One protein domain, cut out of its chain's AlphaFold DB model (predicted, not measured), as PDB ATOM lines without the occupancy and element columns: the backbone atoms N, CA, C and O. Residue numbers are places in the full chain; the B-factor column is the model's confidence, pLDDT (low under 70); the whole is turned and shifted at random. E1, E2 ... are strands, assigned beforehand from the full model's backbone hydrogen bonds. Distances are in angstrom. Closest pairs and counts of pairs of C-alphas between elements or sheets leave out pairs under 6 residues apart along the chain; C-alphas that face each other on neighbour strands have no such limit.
ATOM      1  N   VAL A   9    -137.469  79.091  13.997       92.88
ATOM      2  CA  VAL A   9    -137.890  77.850  14.632       92.88
ATOM      3  C   VAL A   9    -139.318  78.019  15.117       92.88
ATOM      4  O   VAL A   9    -139.671  79.060  15.690       92.88
ATOM      5  N   ALA A  10    -140.133  77.013  14.858       93.62
ATOM      6  CA  ALA A  10    -141.480  76.897  15.377       93.62
ATOM      7  C   ALA A  10    -141.617  75.515  16.014       93.62
ATOM      8  O   ALA A  10    -141.106  74.531  15.481       93.62
ATOM      9  N   MET A  11    -142.240  75.462  17.184       94.75
ATOM     10  CA  MET A  11    -142.536  74.212  17.868       94.75
ATOM     11  C   MET A  11    -144.019  74.178  18.179       94.75
ATOM     12  O   MET A  11    -144.601  75.207  18.523       94.75
ATOM     13  N   HIS A  12    -144.605  72.998  18.038       93.81
ATOM     14  CA  HIS A  12    -146.036  72.786  18.177       93.81
ATOM     15  C   HIS A  12    -146.281  71.453  18.862       93.81
ATOM     16  O   HIS A  12    -145.589  70.465  18.591       93.81
ATOM     17  N   TYR A  13    -147.294  71.420  19.718       92.81
ATOM     18  CA  TYR A  13    -147.872  70.157  20.127       92.81
ATOM     19  C   TYR A  13    -148.749  69.618  19.009       92.81
ATOM     20  O   TYR A  13    -149.475  70.368  18.358       92.81
ATOM     21  N   LEU A  14    -148.681  68.312  18.810       90.44
ATOM     22  CA  LEU A  14    -149.658  67.581  18.023       90.44
ATOM     23  C   LEU A  14    -150.387  66.623  18.959       90.44
ATOM     24  O   LEU A  14    -149.736  65.857  19.680       90.44
ATOM     25  N   ASP A  15    -151.719  66.676  18.923       84.19
ATOM     26  CA  ASP A  15    -152.590  65.862  19.772       84.19
ATOM     27  C   ASP A  15    -152.181  64.386  19.728       84.19
ATOM     28  O   ASP A  15    -151.969  63.820  18.647       84.19
ATOM     29  N   LYS A  16    -151.982  63.802  20.916       84.12
ATOM     30  CA  LYS A  16    -151.545  62.408  21.144       84.12
ATOM     31  C   LYS A  16    -150.297  61.971  20.360       84.12
ATOM     32  O   LYS A  16    -150.045  60.775  20.183       84.12
ATOM     33  N   LYS A  17    -149.511  62.931  19.867       89.88
ATOM     34  CA  LYS A  17    -148.286  62.712  19.084       89.88
ATOM     35  C   LYS A  17    -147.063  63.364  19.729       89.88
ATOM     36  O   LYS A  17    -145.942  62.978  19.389       89.88
ATOM     37  N   GLY A  18    -147.258  64.313  20.645       93.38
ATOM     38  CA  GLY A  18    -146.206  64.974  21.418       93.38
ATOM     39  C   GLY A  18    -145.698  66.270  20.780       93.38
ATOM     40  O   GLY A  18    -146.458  67.009  20.157       93.38
ATOM     41  N   LEU A  19    -144.406  66.562  20.953       95.31
ATOM     42  CA  LEU A  19    -143.768  67.810  20.529       95.31
ATOM     43  C   LEU A  19    -143.114  67.674  19.153       95.31
ATOM     44  O   LEU A  19    -142.304  66.767  18.923       95.31
ATOM     45  N   TYR A  20    -143.408  68.619  18.266       94.88
ATOM     46  CA  TYR A  20    -142.837  68.708  16.926       94.88
ATOM     47  C   TYR A  20    -142.167  70.056  16.698       94.88
ATOM     48  O   TYR A  20    -142.558  71.068  17.274       94.88
ATOM     49  N   VAL A  21    -141.158  70.059  15.833       94.81
ATOM     50  CA  VAL A  21    -140.408  71.240  15.416       94.81
ATOM     51  C   VAL A  21    -140.443  71.389  13.902       94.81
ATOM     52  O   VAL A  21    -140.392  70.407  13.159       94.81
ATOM     53  N   GLN A  22    -140.486  72.636  13.455       93.38
ATOM     54  CA  GLN A  22    -140.188  73.040  12.092       93.38
ATOM     55  C   GLN A  22    -139.137  74.141  12.113       93.38
ATOM     56  O   GLN A  22    -139.111  75.003  13.000       93.38
ATOM     57  N   ASP A  23    -138.275  74.118  11.109       91.75
ATOM     58  CA  ASP A  23    -137.256  75.129  10.896       91.75
ATOM     59  C   ASP A  23    -137.426  75.790   9.536       91.75
ATOM     60  O   ASP A  23    -137.629  75.135   8.518       91.75
ATOM     61  N   TYR A  24    -137.366  77.115   9.535       91.00
ATOM     62  CA  TYR A  24    -137.330  77.910   8.323       91.00
ATOM     63  C   TYR A  24    -135.878  78.139   7.925       91.00
ATOM     64  O   TYR A  24    -135.100  78.721   8.693       91.00
ATOM     65  N   SER A  25    -135.541  77.741   6.702       87.75
ATOM     66  CA  SER A  25    -134.236  77.988   6.098       87.75
ATOM     67  C   SER A  25    -134.301  79.218   5.191       87.75
ATOM     68  O   SER A  25    -135.013  79.188   4.186       87.75
ATOM     69  N   PRO A  26    -133.522  80.282   5.464       86.81
ATOM     70  CA  PRO A  26    -133.401  81.420   4.557       86.81
ATOM     71  C   PRO A  26    -132.857  81.017   3.184       86.81
ATOM     72  O   PRO A  26    -133.293  81.560   2.174       86.81
ATOM     73  N   LYS A  27    -131.953  80.025   3.143       87.75
ATOM     74  CA  LYS A  27    -131.359  79.510   1.900       87.75
ATOM     75  C   LYS A  27    -132.392  78.795   1.028       87.75
ATOM     76  O   LYS A  27    -132.402  78.997  -0.177       87.75
ATOM     77  N   ALA A  28    -133.253  77.978   1.636       88.88
ATOM     78  CA  ALA A  28    -134.304  77.252   0.916       88.88
ATOM     79  C   ALA A  28    -135.605  78.058   0.767       88.88
ATOM     80  O   ALA A  28    -136.526  77.601   0.101       88.88
ATOM     81  N   ARG A  29    -135.694  79.231   1.413       90.62
ATOM     82  CA  ARG A  29    -136.884  80.095   1.467       90.62
ATOM     83  C   ARG A  29    -138.166  79.338   1.837       90.62
ATOM     84  O   ARG A  29    -139.230  79.591   1.284       90.62
ATOM     85  N   GLY A  30    -138.064  78.409   2.784       92.50
ATOM     86  CA  GLY A  30    -139.172  77.528   3.137       92.50
ATOM     87  C   GLY A  30    -139.032  76.889   4.511       92.50
ATOM     88  O   GLY A  30    -137.942  76.839   5.092       92.50
ATOM     89  N   TRP A  31    -140.167  76.412   5.019       93.25
ATOM     90  CA  TRP A  31    -140.246  75.599   6.228       93.25
ATOM     91  C   TRP A  31    -139.926  74.140   5.917       93.25
ATOM     92  O   TRP A  31    -140.345  73.598   4.895       93.25
ATOM     93  N   SER A  32    -139.212  73.487   6.827       90.94
ATOM     94  CA  SER A  32    -139.034  72.044   6.791       90.94
ATOM     95  C   SER A  32    -140.341  71.305   7.102       90.94
ATOM     96  O   SER A  32    -141.281  71.852   7.691       90.94
ATOM     97  N   LYS A  33    -140.396  70.024   6.718       91.38
ATOM     98  CA  LYS A  33    -141.446  69.111   7.190       91.38
ATOM     99  C   LYS A  33    -141.374  68.995   8.722       91.38
ATOM    100  O   LYS A  33    -140.257  68.950   9.247       91.38
ATOM    101  N   PRO A  34    -142.515  68.883   9.430       92.25
ATOM    102  CA  PRO A  34    -142.525  68.678  10.873       92.25
ATOM    103  C   PRO A  34    -141.663  67.487  11.286       92.25
ATOM    104  O   PRO A  34    -141.800  66.386  10.750       92.25
ATOM    105  N   LYS A  35    -140.787  67.701  12.266       92.44
ATOM    106  CA  LYS A  35    -139.971  66.649  12.872       92.44
ATOM    107  C   LYS A  35    -140.360  66.454  14.319       92.44
ATOM    108  O   LYS A  35    -140.581  67.418  15.042       92.44
ATOM    109  N   ASN A  36    -140.432  65.201  14.743       93.75
ATOM    110  CA  ASN A  36    -140.723  64.900  16.130       93.75
ATOM    111  C   ASN A  36    -139.506  65.214  17.010       93.75
ATOM    112  O   ASN A  36    -138.399  64.762  16.721       93.75
ATOM    113  N   VAL A  37    -139.736  65.958  18.088       94.44
ATOM    114  CA  VAL A  37    -138.763  66.163  19.166       94.44
ATOM    115  C   VAL A  37    -139.032  65.180  20.289       94.44
ATOM    116  O   VAL A  37    -138.099  64.573  20.794       94.44
ATOM    117  N   TYR A  38    -140.288  64.969  20.669       94.38
ATOM    118  CA  TYR A  38    -140.649  63.998  21.699       94.38
ATOM    119  C   TYR A  38    -142.026  63.408  21.410       94.38
ATOM    120  O   TYR A  38    -142.936  64.139  21.019       94.38
ATOM    121  N   ARG A  39    -142.180  62.087  21.549       94.12
ATOM    122  CA  ARG A  39    -143.468  61.403  21.378       94.12
ATOM    123  C   ARG A  39    -144.049  61.090  22.739       94.12
ATOM    124  O   ARG A  39    -143.386  60.455  23.551       94.12
ATOM    125  N   THR A  40    -145.299  61.469  22.927       91.00
ATOM    126  CA  THR A  40    -146.110  61.048  24.062       91.00
ATOM    127  C   THR A  40    -147.580  61.043  23.654       91.00
ATOM    128  O   THR A  40    -147.956  61.689  22.671       91.00
ATOM    129  N   LYS A  41    -148.378  60.264  24.385       89.56
ATOM    130  CA  LYS A  41    -149.843  60.250  24.307       89.56
ATOM    131  C   LYS A  41    -150.488  61.007  25.473       89.56
ATOM    132  O   LYS A  41    -151.703  61.136  25.467       89.56
ATOM    133  N   THR A  42    -149.694  61.451  26.452       88.94
ATOM    134  CA  THR A  42    -150.144  62.271  27.580       88.94
ATOM    135  C   THR A  42    -150.693  63.599  27.061       88.94
ATOM    136  O   THR A  42    -150.162  64.143  26.085       88.94
ATOM    137  N   ASP A  43    -151.740  64.115  27.701       87.81
ATOM    138  CA  ASP A  43    -152.363  65.371  27.298       87.81
ATOM    139  C   ASP A  43    -151.447  66.568  27.578       87.81
ATOM    140  O   ASP A  43    -150.604  66.569  28.479       87.81
ATOM    141  N   VAL A  44    -151.559  67.583  26.724       88.56
ATOM    142  CA  VAL A  44    -150.721  68.784  26.775       88.56
ATOM    143  C   VAL A  44    -151.169  69.664  27.924       88.56
ATOM    144  O   VAL A  44    -152.361  69.923  28.069       88.56
ATOM    145  N   CYS A  45    -150.204  70.166  28.691       81.88
ATOM    146  CA  CYS A  45    -150.511  70.910  29.899       81.88
ATOM    147  C   CYS A  45    -150.519  72.430  29.711       81.88
ATOM    148  O   CYS A  45    -151.423  73.130  30.157       81.88
ATOM    149  N   GLN A  46    -149.494  72.954  29.037       73.06
ATOM    150  CA  GLN A  46    -149.262  74.390  28.880       73.06
ATOM    151  C   GLN A  46    -148.571  74.699  27.549       73.06
ATOM    152  O   GLN A  46    -148.140  73.802  26.824       73.06
ATOM    153  N   GLY A  47    -148.451  75.991  27.223       82.88
ATOM    154  CA  GLY A  47    -147.715  76.469  26.051       82.88
ATOM    155  C   GLY A  47    -146.234  76.067  26.049       82.88
ATOM    156  O   GLY A  47    -145.670  75.635  27.047       82.88
ATOM    157  N   ILE A  48    -145.579  76.223  24.900       93.31
ATOM    158  CA  ILE A  48    -144.156  75.895  24.735       93.31
ATOM    159  C   ILE A  48    -143.323  77.122  25.098       93.31
ATOM    160  O   ILE A  48    -143.439  78.165  24.447       93.31
ATOM    161  N   THR A  49    -142.420  76.999  26.071       95.38
ATOM    162  CA  THR A  49    -141.416  78.047  26.305       95.38
ATOM    163  C   THR A  49    -140.248  77.830  25.363       95.38
ATOM    164  O   THR A  49    -139.625  76.775  25.379       95.38
ATOM    165  N   LEU A  50    -139.909  78.848  24.569       95.06
ATOM    166  CA  LEU A  50    -138.813  78.784  23.607       95.06
ATOM    167  C   LEU A  50    -137.864  79.974  23.774       95.06
ATOM    168  O   LEU A  50    -138.286  81.133  23.778       95.06
ATOM    169  N   LYS A  51    -136.567  79.693  23.905       95.94
ATOM    170  CA  LYS A  51    -135.499  80.695  24.033       95.94
ATOM    171  C   LYS A  51    -134.374  80.391  23.057       95.94
ATOM    172  O   LYS A  51    -134.089  79.232  22.772       95.94
ATOM    173  N   ALA A  52    -133.707  81.431  22.570       95.38
ATOM    174  CA  ALA A  52    -132.518  81.276  21.746       95.38
ATOM    175  C   ALA A  52    -131.453  82.317  22.061       95.38
ATOM    176  O   ALA A  52    -131.762  83.476  22.338       95.38
ATOM    177  N   ARG A  53    -130.192  81.896  21.970       94.75
ATOM    178  CA  ARG A  53    -129.024  82.771  22.063       94.75
ATOM    179  C   ARG A  53    -127.800  82.100  21.454       94.75
ATOM    180  O   ARG A  53    -127.593  80.913  21.668       94.75
ATOM    181  N   ALA A  54    -126.987  82.865  20.722       92.62
ATOM    182  CA  ALA A  54    -125.700  82.413  20.174       92.62
ATOM    183  C   ALA A  54    -125.766  81.048  19.442       92.62
ATOM    184  O   ALA A  54    -124.903  80.193  19.607       92.62
ATOM    185  N   GLY A  55    -126.825  80.830  18.649       90.88
ATOM    186  CA  GLY A  55    -127.024  79.589  17.885       90.88
ATOM    187  C   GLY A  55    -127.531  78.385  18.693       90.88
ATOM    188  O   GLY A  55    -127.714  77.312  18.114       90.88
ATOM    189  N   THR A  56    -127.787  78.566  19.988       95.50
ATOM    190  CA  THR A  56    -128.397  77.579  20.884       95.50
ATOM    191  C   THR A  56    -129.869  77.904  21.076       95.50
ATOM    192  O   THR A  56    -130.227  79.062  21.311       95.50
ATOM    193  N   VAL A  57    -130.721  76.888  20.981       96.69
ATOM    194  CA  VAL A  57    -132.164  76.978  21.222       96.69
ATOM    195  C   VAL A  57    -132.516  76.059  22.381       96.69
ATOM    196  O   VAL A  57    -132.099  74.907  22.387       96.69
ATOM    197  N   ALA A  58    -133.285  76.567  23.339       97.81
ATOM    198  CA  ALA A  58    -133.796  75.816  24.476       97.81
ATOM    199  C   ALA A  58    -135.325  75.846  24.470       97.81
ATOM    200  O   ALA A  58    -135.918  76.909  24.255       97.81
ATOM    201  N   ALA A  59    -135.941  74.695  24.714       97.31
ATOM    202  CA  ALA A  59    -137.382  74.516  24.765       97.31
ATOM    203  C   ALA A  59    -137.804  73.839  26.073       97.31
ATOM    204  O   ALA A  59    -137.102  72.952  26.564       97.31
ATOM    205  N   ILE A  60    -138.952  74.257  26.600       97.44
ATOM    206  CA  ILE A  60    -139.682  73.567  27.667       97.44
ATOM    207  C   ILE A  60    -141.060  73.211  27.121       97.44
ATOM    208  O   ILE A  60    -141.701  74.053  26.480       97.44
ATOM    209  N   ALA A  61    -141.473  71.971  27.350       95.69
ATOM    210  CA  ALA A  61    -142.783  71.463  26.983       95.69
ATOM    211  C   ALA A  61    -143.298  70.515  28.071       95.69
ATOM    212  O   ALA A  61    -142.516  69.727  28.603       95.69
ATOM    213  N   ASP A  62    -144.590  70.592  28.375       94.00
ATOM    214  CA  ASP A  62    -145.179  70.015  29.582       94.00
ATOM    215  C   ASP A  62    -146.462  69.228  29.274       94.00
ATOM    216  O   ASP A  62    -147.292  69.660  28.464       94.00
ATOM    217  N   TRP A  63    -146.637  68.088  29.948       92.19
ATOM    218  CA  TRP A  63    -147.785  67.185  29.806       92.19
ATOM    219  C   TRP A  63    -148.302  66.688  31.165       92.19
ATOM    220  O   TRP A  63    -147.534  66.548  32.120       92.19
ATOM    221  N   ALA A  64    -149.597  66.385  31.239       88.94
ATOM    222  CA  ALA A  64    -150.239  65.661  32.342       88.94
ATOM    223  C   ALA A  64    -151.536  65.006  31.850       88.94
ATOM    224  O   ALA A  64    -152.130  65.468  30.880       88.94
ATOM    225  N   ARG A  65    -151.994  63.938  32.510       82.06
ATOM    226  CA  ARG A  65    -153.196  63.188  32.096       82.06
ATOM    227  C   ARG A  65    -154.507  63.980  32.236       82.06
ATOM    228  O   ARG A  65    -155.464  63.670  31.544       82.06
ATOM    229  N   TYR A  66    -154.541  64.987  33.106       76.00
ATOM    230  CA  TYR A  66    -155.742  65.778  33.404       76.00
ATOM    231  C   TYR A  66    -155.444  67.273  33.433       76.00
ATOM    232  O   TYR A  66    -156.004  68.026  34.222       76.00
ATOM    233  N   CYS A  67    -154.538  67.745  32.575       77.06
ATOM    234  CA  CYS A  67    -154.146  69.147  32.670       77.06
ATOM    235  C   CYS A  67    -155.265  70.137  32.320       77.06
ATOM    236  O   CYS A  67    -155.255  71.276  32.781       77.06
ATOM    237  N   TYR A  68    -156.255  69.708  31.530       70.88
ATOM    238  CA  TYR A  68    -157.441  70.522  31.261       70.88
ATOM    239  C   TYR A  68    -158.257  70.804  32.540       70.88
ATOM    240  O   TYR A  68    -158.914  71.839  32.603       70.88
ATOM    241  N   ASP A  69    -158.155  69.941  33.562       76.62
ATOM    242  CA  ASP A  69    -158.770  70.111  34.889       76.62
ATOM    243  C   ASP A  69    -157.941  71.025  35.816       76.62
ATOM    244  O   ASP A  69    -158.264  71.196  36.990       76.62
ATOM    245  N   GLY A  70    -156.861  71.628  35.305       73.50
ATOM    246  CA  GLY A  70    -155.970  72.494  36.075       73.50
ATOM    247  C   GLY A  70    -154.921  71.743  36.895       73.50
ATOM    248  O   GLY A  70    -154.223  72.372  37.692       73.50
ATOM    249  N   GLU A  71    -154.777  70.424  36.704       77.94
ATOM    250  CA  GLU A  71    -153.672  69.686  37.314       77.94
ATOM    251  C   GLU A  71    -152.317  70.234  36.839       77.94
ATOM    252  O   GLU A  71    -152.152  70.564  35.660       77.94
ATOM    253  N   PRO A  72    -151.316  70.306  37.732       82.31
ATOM    254  CA  PRO A  72    -149.969  70.676  37.335       82.31
ATOM    255  C   PRO A  72    -149.386  69.662  36.337       82.31
ATOM    256  O   PRO A  72    -149.759  68.482  36.352       82.31
ATOM    257  N   PRO A  73    -148.404  70.072  35.512       85.12
ATOM    258  CA  PRO A  73    -147.593  69.140  34.747       85.12
ATOM    259  C   PRO A  73    -147.089  67.962  35.585       85.12
ATOM    260  O   PRO A  73    -146.622  68.113  36.712       85.12
ATOM    261  N   GLN A  74    -147.139  66.774  34.996       89.00
ATOM    262  CA  GLN A  74    -146.556  65.558  35.563       89.00
ATOM    263  C   GLN A  74    -145.319  65.129  34.771       89.00
ATOM    264  O   GLN A  74    -144.487  64.375  35.270       89.00
ATOM    265  N   GLU A  75    -145.174  65.622  33.546       91.75
ATOM    266  CA  GLU A  75    -144.046  65.379  32.663       91.75
ATOM    267  C   GLU A  75    -143.552  66.715  32.111       91.75
ATOM    268  O   GLU A  75    -144.308  67.437  31.468       91.75
ATOM    269  N   SER A  76    -142.270  67.023  32.314       94.81
ATOM    270  CA  SER A  76    -141.637  68.222  31.763       94.81
ATOM    271  C   SER A  76    -140.408  67.859  30.951       94.81
ATOM    272  O   SER A  76    -139.464  67.236  31.446       94.81
ATOM    273  N   LEU A  77    -140.405  68.258  29.688       96.44
ATOM    274  CA  LEU A  77    -139.290  68.074  28.775       96.44
ATOM    275  C   LEU A  77    -138.461  69.352  28.709       96.44
ATOM    276  O   LEU A  77    -138.917  70.373  28.202       96.44
ATOM    277  N   ALA A  78    -137.199  69.251  29.114       97.81
ATOM    278  CA  ALA A  78    -136.160  70.195  28.735       97.81
ATOM    279  C   ALA A  78    -135.499  69.708  27.440       97.81
ATOM    280  O   ALA A  78    -135.012  68.577  27.371       97.81
ATOM    281  N   ALA A  79    -135.466  70.546  26.407       97.62
ATOM    282  CA  ALA A  79    -134.828  70.204  25.140       97.62
ATOM    283  C   ALA A  79    -133.884  71.312  24.668       97.62
ATOM    284  O   ALA A  79    -134.198  72.498  24.781       97.62
ATOM    285  N   VAL A  80    -132.730  70.932  24.122       97.69
ATOM    286  CA  VAL A  80    -131.723  71.866  23.602       97.69
ATOM    287  C   VAL A  80    -131.272  71.436  22.212       97.69
ATOM    288  O   VAL A  80    -130.982  70.268  21.979       97.69
ATOM    289  N   ALA A  81    -131.177  72.389  21.290       95.31
ATOM    290  CA  ALA A  81    -130.567  72.189  19.983       95.31
ATOM    291  C   ALA A  81    -129.449  73.204  19.754       95.31
ATOM    292  O   ALA A  81    -129.584  74.392  20.067       95.31
ATOM    293  N   THR A  82    -128.361  72.743  19.137       90.94
ATOM    294  CA  THR A  82    -127.309  73.617  18.612       90.94
ATOM    295  C   THR A  82    -127.138  73.395  17.119       90.94
ATOM    296  O   THR A  82    -127.149  72.266  16.631       90.94
ATOM    297  N   GLY A  83    -127.005  74.481  16.359       81.38
ATOM    298  CA  GLY A  83    -126.873  74.373  14.908       81.38
ATOM    299  C   GLY A  83    -128.180  73.919  14.254       81.38
ATOM    300  O   GLY A  83    -129.172  74.645  14.331       81.38
ATOM    301  N   ARG A  84    -128.182  72.767  13.565       73.50
ATOM    302  CA  ARG A  84    -129.360  72.263  12.836       73.50
ATOM    303  C   ARG A  84    -130.467  71.898  13.825       73.50
ATOM    304  O   ARG A  84    -130.296  71.030  14.667       73.50
ATOM    305  N   LEU A  85    -131.642  72.497  13.651       80.06
ATOM    306  CA  LEU A  85    -132.811  72.322  14.527       80.06
ATOM    307  C   LEU A  85    -133.511  70.965  14.346       80.06
ATOM    308  O   LEU A  85    -134.630  70.761  14.807       80.06
ATOM    309  N   THR A  86    -132.858  70.040  13.649       75.44
ATOM    310  CA  THR A  86    -133.345  68.690  13.389       75.44
ATOM    311  C   THR A  86    -132.872  67.690  14.437       75.44
ATOM    312  O   THR A  86    -133.369  66.569  14.440       75.44
ATOM    313  N   THR A  87    -131.927  68.081  15.296       88.00
ATOM    314  CA  THR A  87    -131.362  67.245  16.359       88.00
ATOM    315  C   THR A  87    -131.486  67.982  17.683       88.00
ATOM    316  O   THR A  87    -131.123  69.154  17.771       88.00
ATOM    317  N   TRP A  88    -132.023  67.297  18.691       94.62
ATOM    318  CA  TRP A  88    -132.305  67.861  20.005       94.62
ATOM    319  C   TRP A  88    -131.803  66.922  21.092       94.62
ATOM    320  O   TRP A  88    -132.210  65.757  21.149       94.62
ATOM    321  N   ASP A  89    -130.981  67.462  21.981       96.25
ATOM    322  CA  ASP A  89    -130.749  66.871  23.288       96.25
ATOM    323  C   ASP A  89    -132.009  67.048  24.119       96.25
ATOM    324  O   ASP A  89    -132.694  68.072  24.031       96.25
ATOM    325  N   ARG A  90    -132.349  66.031  24.905       96.50
ATOM    326  CA  ARG A  90    -133.635  65.958  25.598       96.50
ATOM    327  C   ARG A  90    -133.461  65.354  26.974       96.50
ATOM    328  O   ARG A  90    -132.791  64.332  27.118       96.50
ATOM    329  N   HIS A  91    -134.147  65.936  27.941       96.81
ATOM    330  CA  HIS A  91    -134.276  65.404  29.283       96.81
ATOM    331  C   HIS A  91    -135.732  65.514  29.727       96.81
ATOM    332  O   HIS A  91    -136.276  66.613  29.827       96.81
ATOM    333  N   LEU A  92    -136.357  64.367  29.975       95.50
ATOM    334  CA  LEU A  92    -137.707  64.288  30.516       95.50
ATOM    335  C   LEU A  92    -137.619  64.121  32.031       95.50
ATOM    336  O   LEU A  92    -137.007  63.164  32.501       95.50
ATOM    337  N   THR A  93    -138.263  65.013  32.769       93.44
ATOM    338  CA  THR A  93    -138.464  64.876  34.211       93.44
ATOM    339  C   THR A  93    -139.919  64.487  34.453       93.44
ATOM    340  O   THR A  93    -140.821  65.191  34.004       93.44
ATOM    341  N   LYS A  94    -140.146  63.355  35.122       91.50
ATOM    342  CA  LYS A  94    -141.481  62.870  35.502       91.50
ATOM    343  C   LYS A  94    -141.806  63.246  36.944       91.50
ATOM    344  O   LYS A  94    -140.893  63.542  37.711       91.50
ATOM    345  N   SER A  95    -143.088  63.199  37.296       89.94
ATOM    346  CA  SER A  95    -143.615  63.627  38.597       89.94
ATOM    347  C   SER A  95    -143.129  65.032  38.963       89.94
ATOM    348  O   SER A  95    -142.692  65.287  40.083       89.94
ATOM    349  N   PHE A  96    -143.128  65.927  37.972       89.44
ATOM    350  CA  PHE A  96    -142.510  67.241  38.067       89.44
ATOM    351  C   PHE A  96    -143.374  68.306  37.399       89.44
ATOM    352  O   PHE A  96    -143.644  68.235  36.202       89.44
ATOM    353  N   ASP A  97    -143.705  69.329  38.181       90.19
ATOM    354  CA  ASP A  97    -144.610  70.446  37.872       90.19
ATOM    355  C   ASP A  97    -144.010  71.475  36.890       90.19
ATOM    356  O   ASP A  97    -144.170  72.681  37.023       90.19
ATOM    357  N   GLY A  98    -143.240  71.030  35.900       91.81
ATOM    358  CA  GLY A  98    -142.795  71.893  34.807       91.81
ATOM    359  C   GLY A  98    -141.607  72.809  35.122       91.81
ATOM    360  O   GLY A  98    -141.535  73.501  36.145       91.81
ATOM    361  N   TRP A  99    -140.644  72.878  34.204       95.19
ATOM    362  CA  TRP A  99    -139.609  73.913  34.262       95.19
ATOM    363  C   TRP A  99    -140.228  75.292  33.978       95.19
ATOM    364  O   TRP A  99    -141.014  75.440  33.054       95.19
ATOM    365  N   ILE A 100    -139.835  76.338  34.712       93.69
ATOM    366  CA  ILE A 100    -140.414  77.691  34.526       93.69
ATOM    367  C   ILE A 100    -139.515  78.627  33.718       93.69
ATOM    368  O   ILE A 100    -139.963  79.646  33.194       93.69
ATOM    369  N   LYS A 101    -138.212  78.335  33.657       95.50
ATOM    370  CA  LYS A 101    -137.221  79.184  32.986       95.50
ATOM    371  C   LYS A 101    -136.151  78.339  32.318       95.50
ATOM    372  O   LYS A 101    -135.678  77.367  32.897       95.50
ATOM    373  N   ALA A 102    -135.720  78.791  31.143       97.50
ATOM    374  CA  ALA A 102    -134.512  78.336  30.469       97.50
ATOM    375  C   ALA A 102    -133.571  79.532  30.281       97.50
ATOM    376  O   ALA A 102    -133.917  80.515  29.617       97.50
ATOM    377  N   GLU A 103    -132.383  79.461  30.874       97.75
ATOM    378  CA  GLU A 103    -131.356  80.495  30.774       97.75
ATOM    379  C   GLU A 103    -130.200  80.005  29.913       97.75
ATOM    380  O   GLU A 103    -129.615  78.964  30.193       97.75
ATOM    381  N   ILE A 104    -129.853  80.772  28.879       98.00
ATOM    382  CA  ILE A 104    -128.750  80.457  27.969       98.00
ATOM    383  C   ILE A 104    -127.600  81.430  28.242       98.00
ATOM    384  O   ILE A 104    -127.787  82.657  28.199       98.00
ATOM    385  N   THR A 105    -126.402  80.899  28.499       97.62
ATOM    386  CA  THR A 105    -125.202  81.721  28.716       97.62
ATOM    387  C   THR A 105    -124.901  82.604  27.507       97.62
ATOM    388  O   THR A 105    -125.325  82.328  26.383       97.62
ATOM    389  N   LYS A 106    -124.140  83.690  27.710       96.12
ATOM    390  CA  LYS A 106    -123.840  84.664  26.641       96.12
ATOM    391  C   LYS A 106    -123.246  84.016  25.384       96.12
ATOM    392  O   LYS A 106    -123.615  84.395  24.280       96.12
ATOM    393  N   ASN A 107    -122.381  83.022  25.570       95.56
ATOM    394  CA  ASN A 107    -121.717  82.276  24.501       95.56
ATOM    395  C   ASN A 107    -122.521  81.064  23.984       95.56
ATOM    396  O   ASN A 107    -122.015  80.326  23.143       95.56
ATOM    397  N   GLY A 108    -123.727  80.819  24.504       95.88
ATOM    398  CA  GLY A 108    -124.586  79.707  24.087       95.88
ATOM    399  C   GLY A 108    -124.082  78.316  24.475       95.88
ATOM    400  O   GLY A 108    -124.683  77.326  24.065       95.88
ATOM    401  N   LYS A 109    -122.984  78.203  25.233       96.88
ATOM    402  CA  LYS A 109    -122.368  76.907  25.549       96.88
ATOM    403  C   LYS A 109    -123.059  76.164  26.689       96.88
ATOM    404  O   LYS A 109    -122.806  74.978  26.849       96.88
ATOM    405  N   GLN A 110    -123.898  76.835  27.474       97.81
ATOM    406  CA  GLN A 110    -124.625  76.221  28.580       97.81
ATOM    407  C   GLN A 110    -126.069  76.710  28.615       97.81
ATOM    408  O   GLN A 110    -126.355  77.878  28.321       97.81
ATOM    409  N   VAL A 111    -126.961  75.802  29.000       98.50
ATOM    410  CA  VAL A 111    -128.366  76.089  29.275       98.50
ATOM    411  C   VAL A 111    -128.695  75.589  30.673       98.50
ATOM    412  O   VAL A 111    -128.392  74.446  31.003       98.50
ATOM    413  N   THR A 112    -129.332  76.429  31.482       98.25
ATOM    414  CA  THR A 112    -129.833  76.042  32.803       98.25
ATOM    415  C   THR A 112    -131.345  76.174  32.826       98.25
ATOM    416  O   THR A 112    -131.885  77.278  32.713       98.25
ATOM    417  N   PHE A 113    -132.021  75.046  33.003       97.94
ATOM    418  CA  PHE A 113    -133.450  74.976  33.271       97.94
ATOM    419  C   PHE A 113    -133.684  75.095  34.776       97.94
ATOM    420  O   PHE A 113    -132.926  74.538  35.576       97.94
ATOM    421  N   LYS A 114    -134.690  75.875  35.174       96.75
ATOM    422  CA  LYS A 114    -134.926  76.225  36.579       96.75
ATOM    423  C   LYS A 114    -136.390  76.060  36.963       96.75
ATOM    424  O   LYS A 114    -137.266  76.488  36.214       96.75
ATOM    425  N   ARG A 115    -136.617  75.516  38.161       93.81
ATOM    426  CA  ARG A 115    -137.865  75.592  38.936       93.81
ATOM    427  C   ARG A 115    -137.507  75.701  40.413       93.81
ATOM    428  O   ARG A 115    -136.863  74.802  40.932       93.81
ATOM    429  N   TYR A 116    -137.859  76.800  41.082       92.38
ATOM    430  CA  TYR A 116    -137.489  77.058  42.486       92.38
ATOM    431  C   TYR A 116    -136.002  76.771  42.781       92.38
ATOM    432  O   TYR A 116    -135.140  77.456  42.221       92.38
ATOM    433  N   ALA A 117    -135.689  75.760  43.600       92.00
ATOM    434  CA  ALA A 117    -134.330  75.297  43.888       92.00
ATOM    435  C   ALA A 117    -133.773  74.309  42.840       92.00
ATOM    436  O   ALA A 117    -132.559  74.213  42.677       92.00
ATOM    437  N   HIS A 118    -134.631  73.632  42.070       93.81
ATOM    438  CA  HIS A 118    -134.219  72.657  41.064       93.81
ATOM    439  C   HIS A 118    -133.494  73.320  39.897       93.81
ATOM    440  O   HIS A 118    -133.911  74.361  39.361       93.81
ATOM    441  N   ARG A 119    -132.401  72.685  39.483       95.56
ATOM    442  CA  ARG A 119    -131.569  73.093  38.358       95.56
ATOM    443  C   ARG A 119    -131.285  71.870  37.505       95.56
ATOM    444  O   ARG A 119    -130.843  70.856  38.026       95.56
ATOM    445  N   LEU A 120    -131.489  72.004  36.204       97.06
ATOM    446  CA  LEU A 120    -131.021  71.037  35.221       97.06
ATOM    447  C   LEU A 120    -130.112  71.766  34.243       97.06
ATOM    448  O   LEU A 120    -130.515  72.749  33.615       97.06
ATOM    449  N   LYS A 121    -128.871  71.303  34.147       97.56
ATOM    450  CA  LYS A 121    -127.846  71.920  33.315       97.56
ATOM    451  C   LYS A 121    -127.624  71.089  32.063       97.56
ATOM    452  O   LYS A 121    -127.536  69.870  32.119       97.56
ATOM    453  N   TRP A 122    -127.486  71.785  30.948       98.25
ATOM    454  CA  TRP A 122    -126.974  71.253  29.699       98.25
ATOM    455  C   TRP A 122    -125.689  71.992  29.330       98.25
ATOM    456  O   TRP A 122    -125.632  73.224  29.437       98.25
ATOM    457  N   THR A 123    -124.678  71.262  28.866       97.19
ATOM    458  CA  THR A 123    -123.419  71.825  28.363       97.19
ATOM    459  C   THR A 123    -123.173  71.353  26.931       97.19
ATOM    460  O   THR A 123    -123.316  70.175  26.602       97.19
ATOM    461  N   LYS A 124    -122.757  72.272  26.057       94.75
ATOM    462  CA  LYS A 124    -122.430  71.969  24.662       94.75
ATOM    463  C   LYS A 124    -121.287  70.961  24.584       94.75
ATOM    464  O   LYS A 124    -120.191  71.250  25.048       94.75
TER     465      LYS A 124
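What this domain is: This is residues 9 to 124 of the 132 residues of an uncharacterized protein of Streptomyces spectabilis (UniProt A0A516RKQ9). Three small antiparallel sheets are stacked face to face in turn, with the four-strand sheet E4 E5 E6 E7 as the middle layer, E1 E2 E3 over one of its faces and E8 E9 E10 over the other. The stack is closer on the side of E8 E9 E10 and looser on the side of E1 E2 E3. The printed part has 116 residues with ten named strands, E1 to E10 in order along the chain, and no named helix, and its class is all strand. Each sheet is antiparallel, and its order of strands is the order along the chain. The whole is compact, with a radius of gyration of the C-alphas of 14.1 A, and flat in outline, with spans of 44 by 31 by 16 A.

Where its parts are: E1, residues 9 to 14, begins at C-alpha 9 at (-137.890, 77.850, 14.632) and is 16.0 A long. E2, residues 18 to 25, measures 23.4 A, and E3 is residues 35 to 38. E4 is residues 49 to 53. E5, residues 56 to 63, begins at C-alpha 56 at (-128.397, 77.579, 20.884) and measures 23.7 A. E6, residues 75 to 82, measures 23.4 A, and E7, residues 89 to 94, 16.7 A. E8 is residues 101 to 104, and E9, residues 110 to 115, measures 16.8 A. E10, residues 118 to 123, measures 16.7 A and ends at C-alpha 123 at (-123.419, 71.825, 28.363).

How they stand to each other: The three sheets are meanders, each strand the antiparallel neighbour of the one before. In E1 E2 E3, N 12 and O 20 are 2.9 A apart, and N 21 and O 35 2.8 A, within hydrogen-bond range. This sheet is only just strongly twisted, its C-alphas up to 4.0 A off its best plane. In E4 E5 E6 E7, such pairs are N 51 and O 58 at 2.9 A, N 59 and O 79 at 2.8 A, and N 78 and O 91 at 2.9 A. In E8 E9 E10 they are N 103 and O 112 at 2.9 A and N 113 and O 120 at 2.8 A. The sheets E1 E2 E3 and E4 E5 E6 E7 are face to face, the parts that face each other 10.3 A centre to centre, the strands of the one at 21 degrees to those of the other; the closest C-alphas of E2 and E5 are those of Leu 19 and Ala 61, 7.5 A apart. The sheets E4 E5 E6 E7 and E8 E9 E10 are face to face, the parts that face each other 9.0 A centre to centre, the strands of the one at 19 degrees to those of the other; the closest C-alphas of E4 and E8 are those of Arg 53 and Ile 104, 6.3 A apart.

The domain as a whole: The C-alphas farthest apart, those of Lys 27 and Asp 69, are 43.9 A apart. The printed part has no cut. The link E5 to E6, 11 residues, is long. Mean pLDDT of the printed part is 91.5, and no printed residue is under 70.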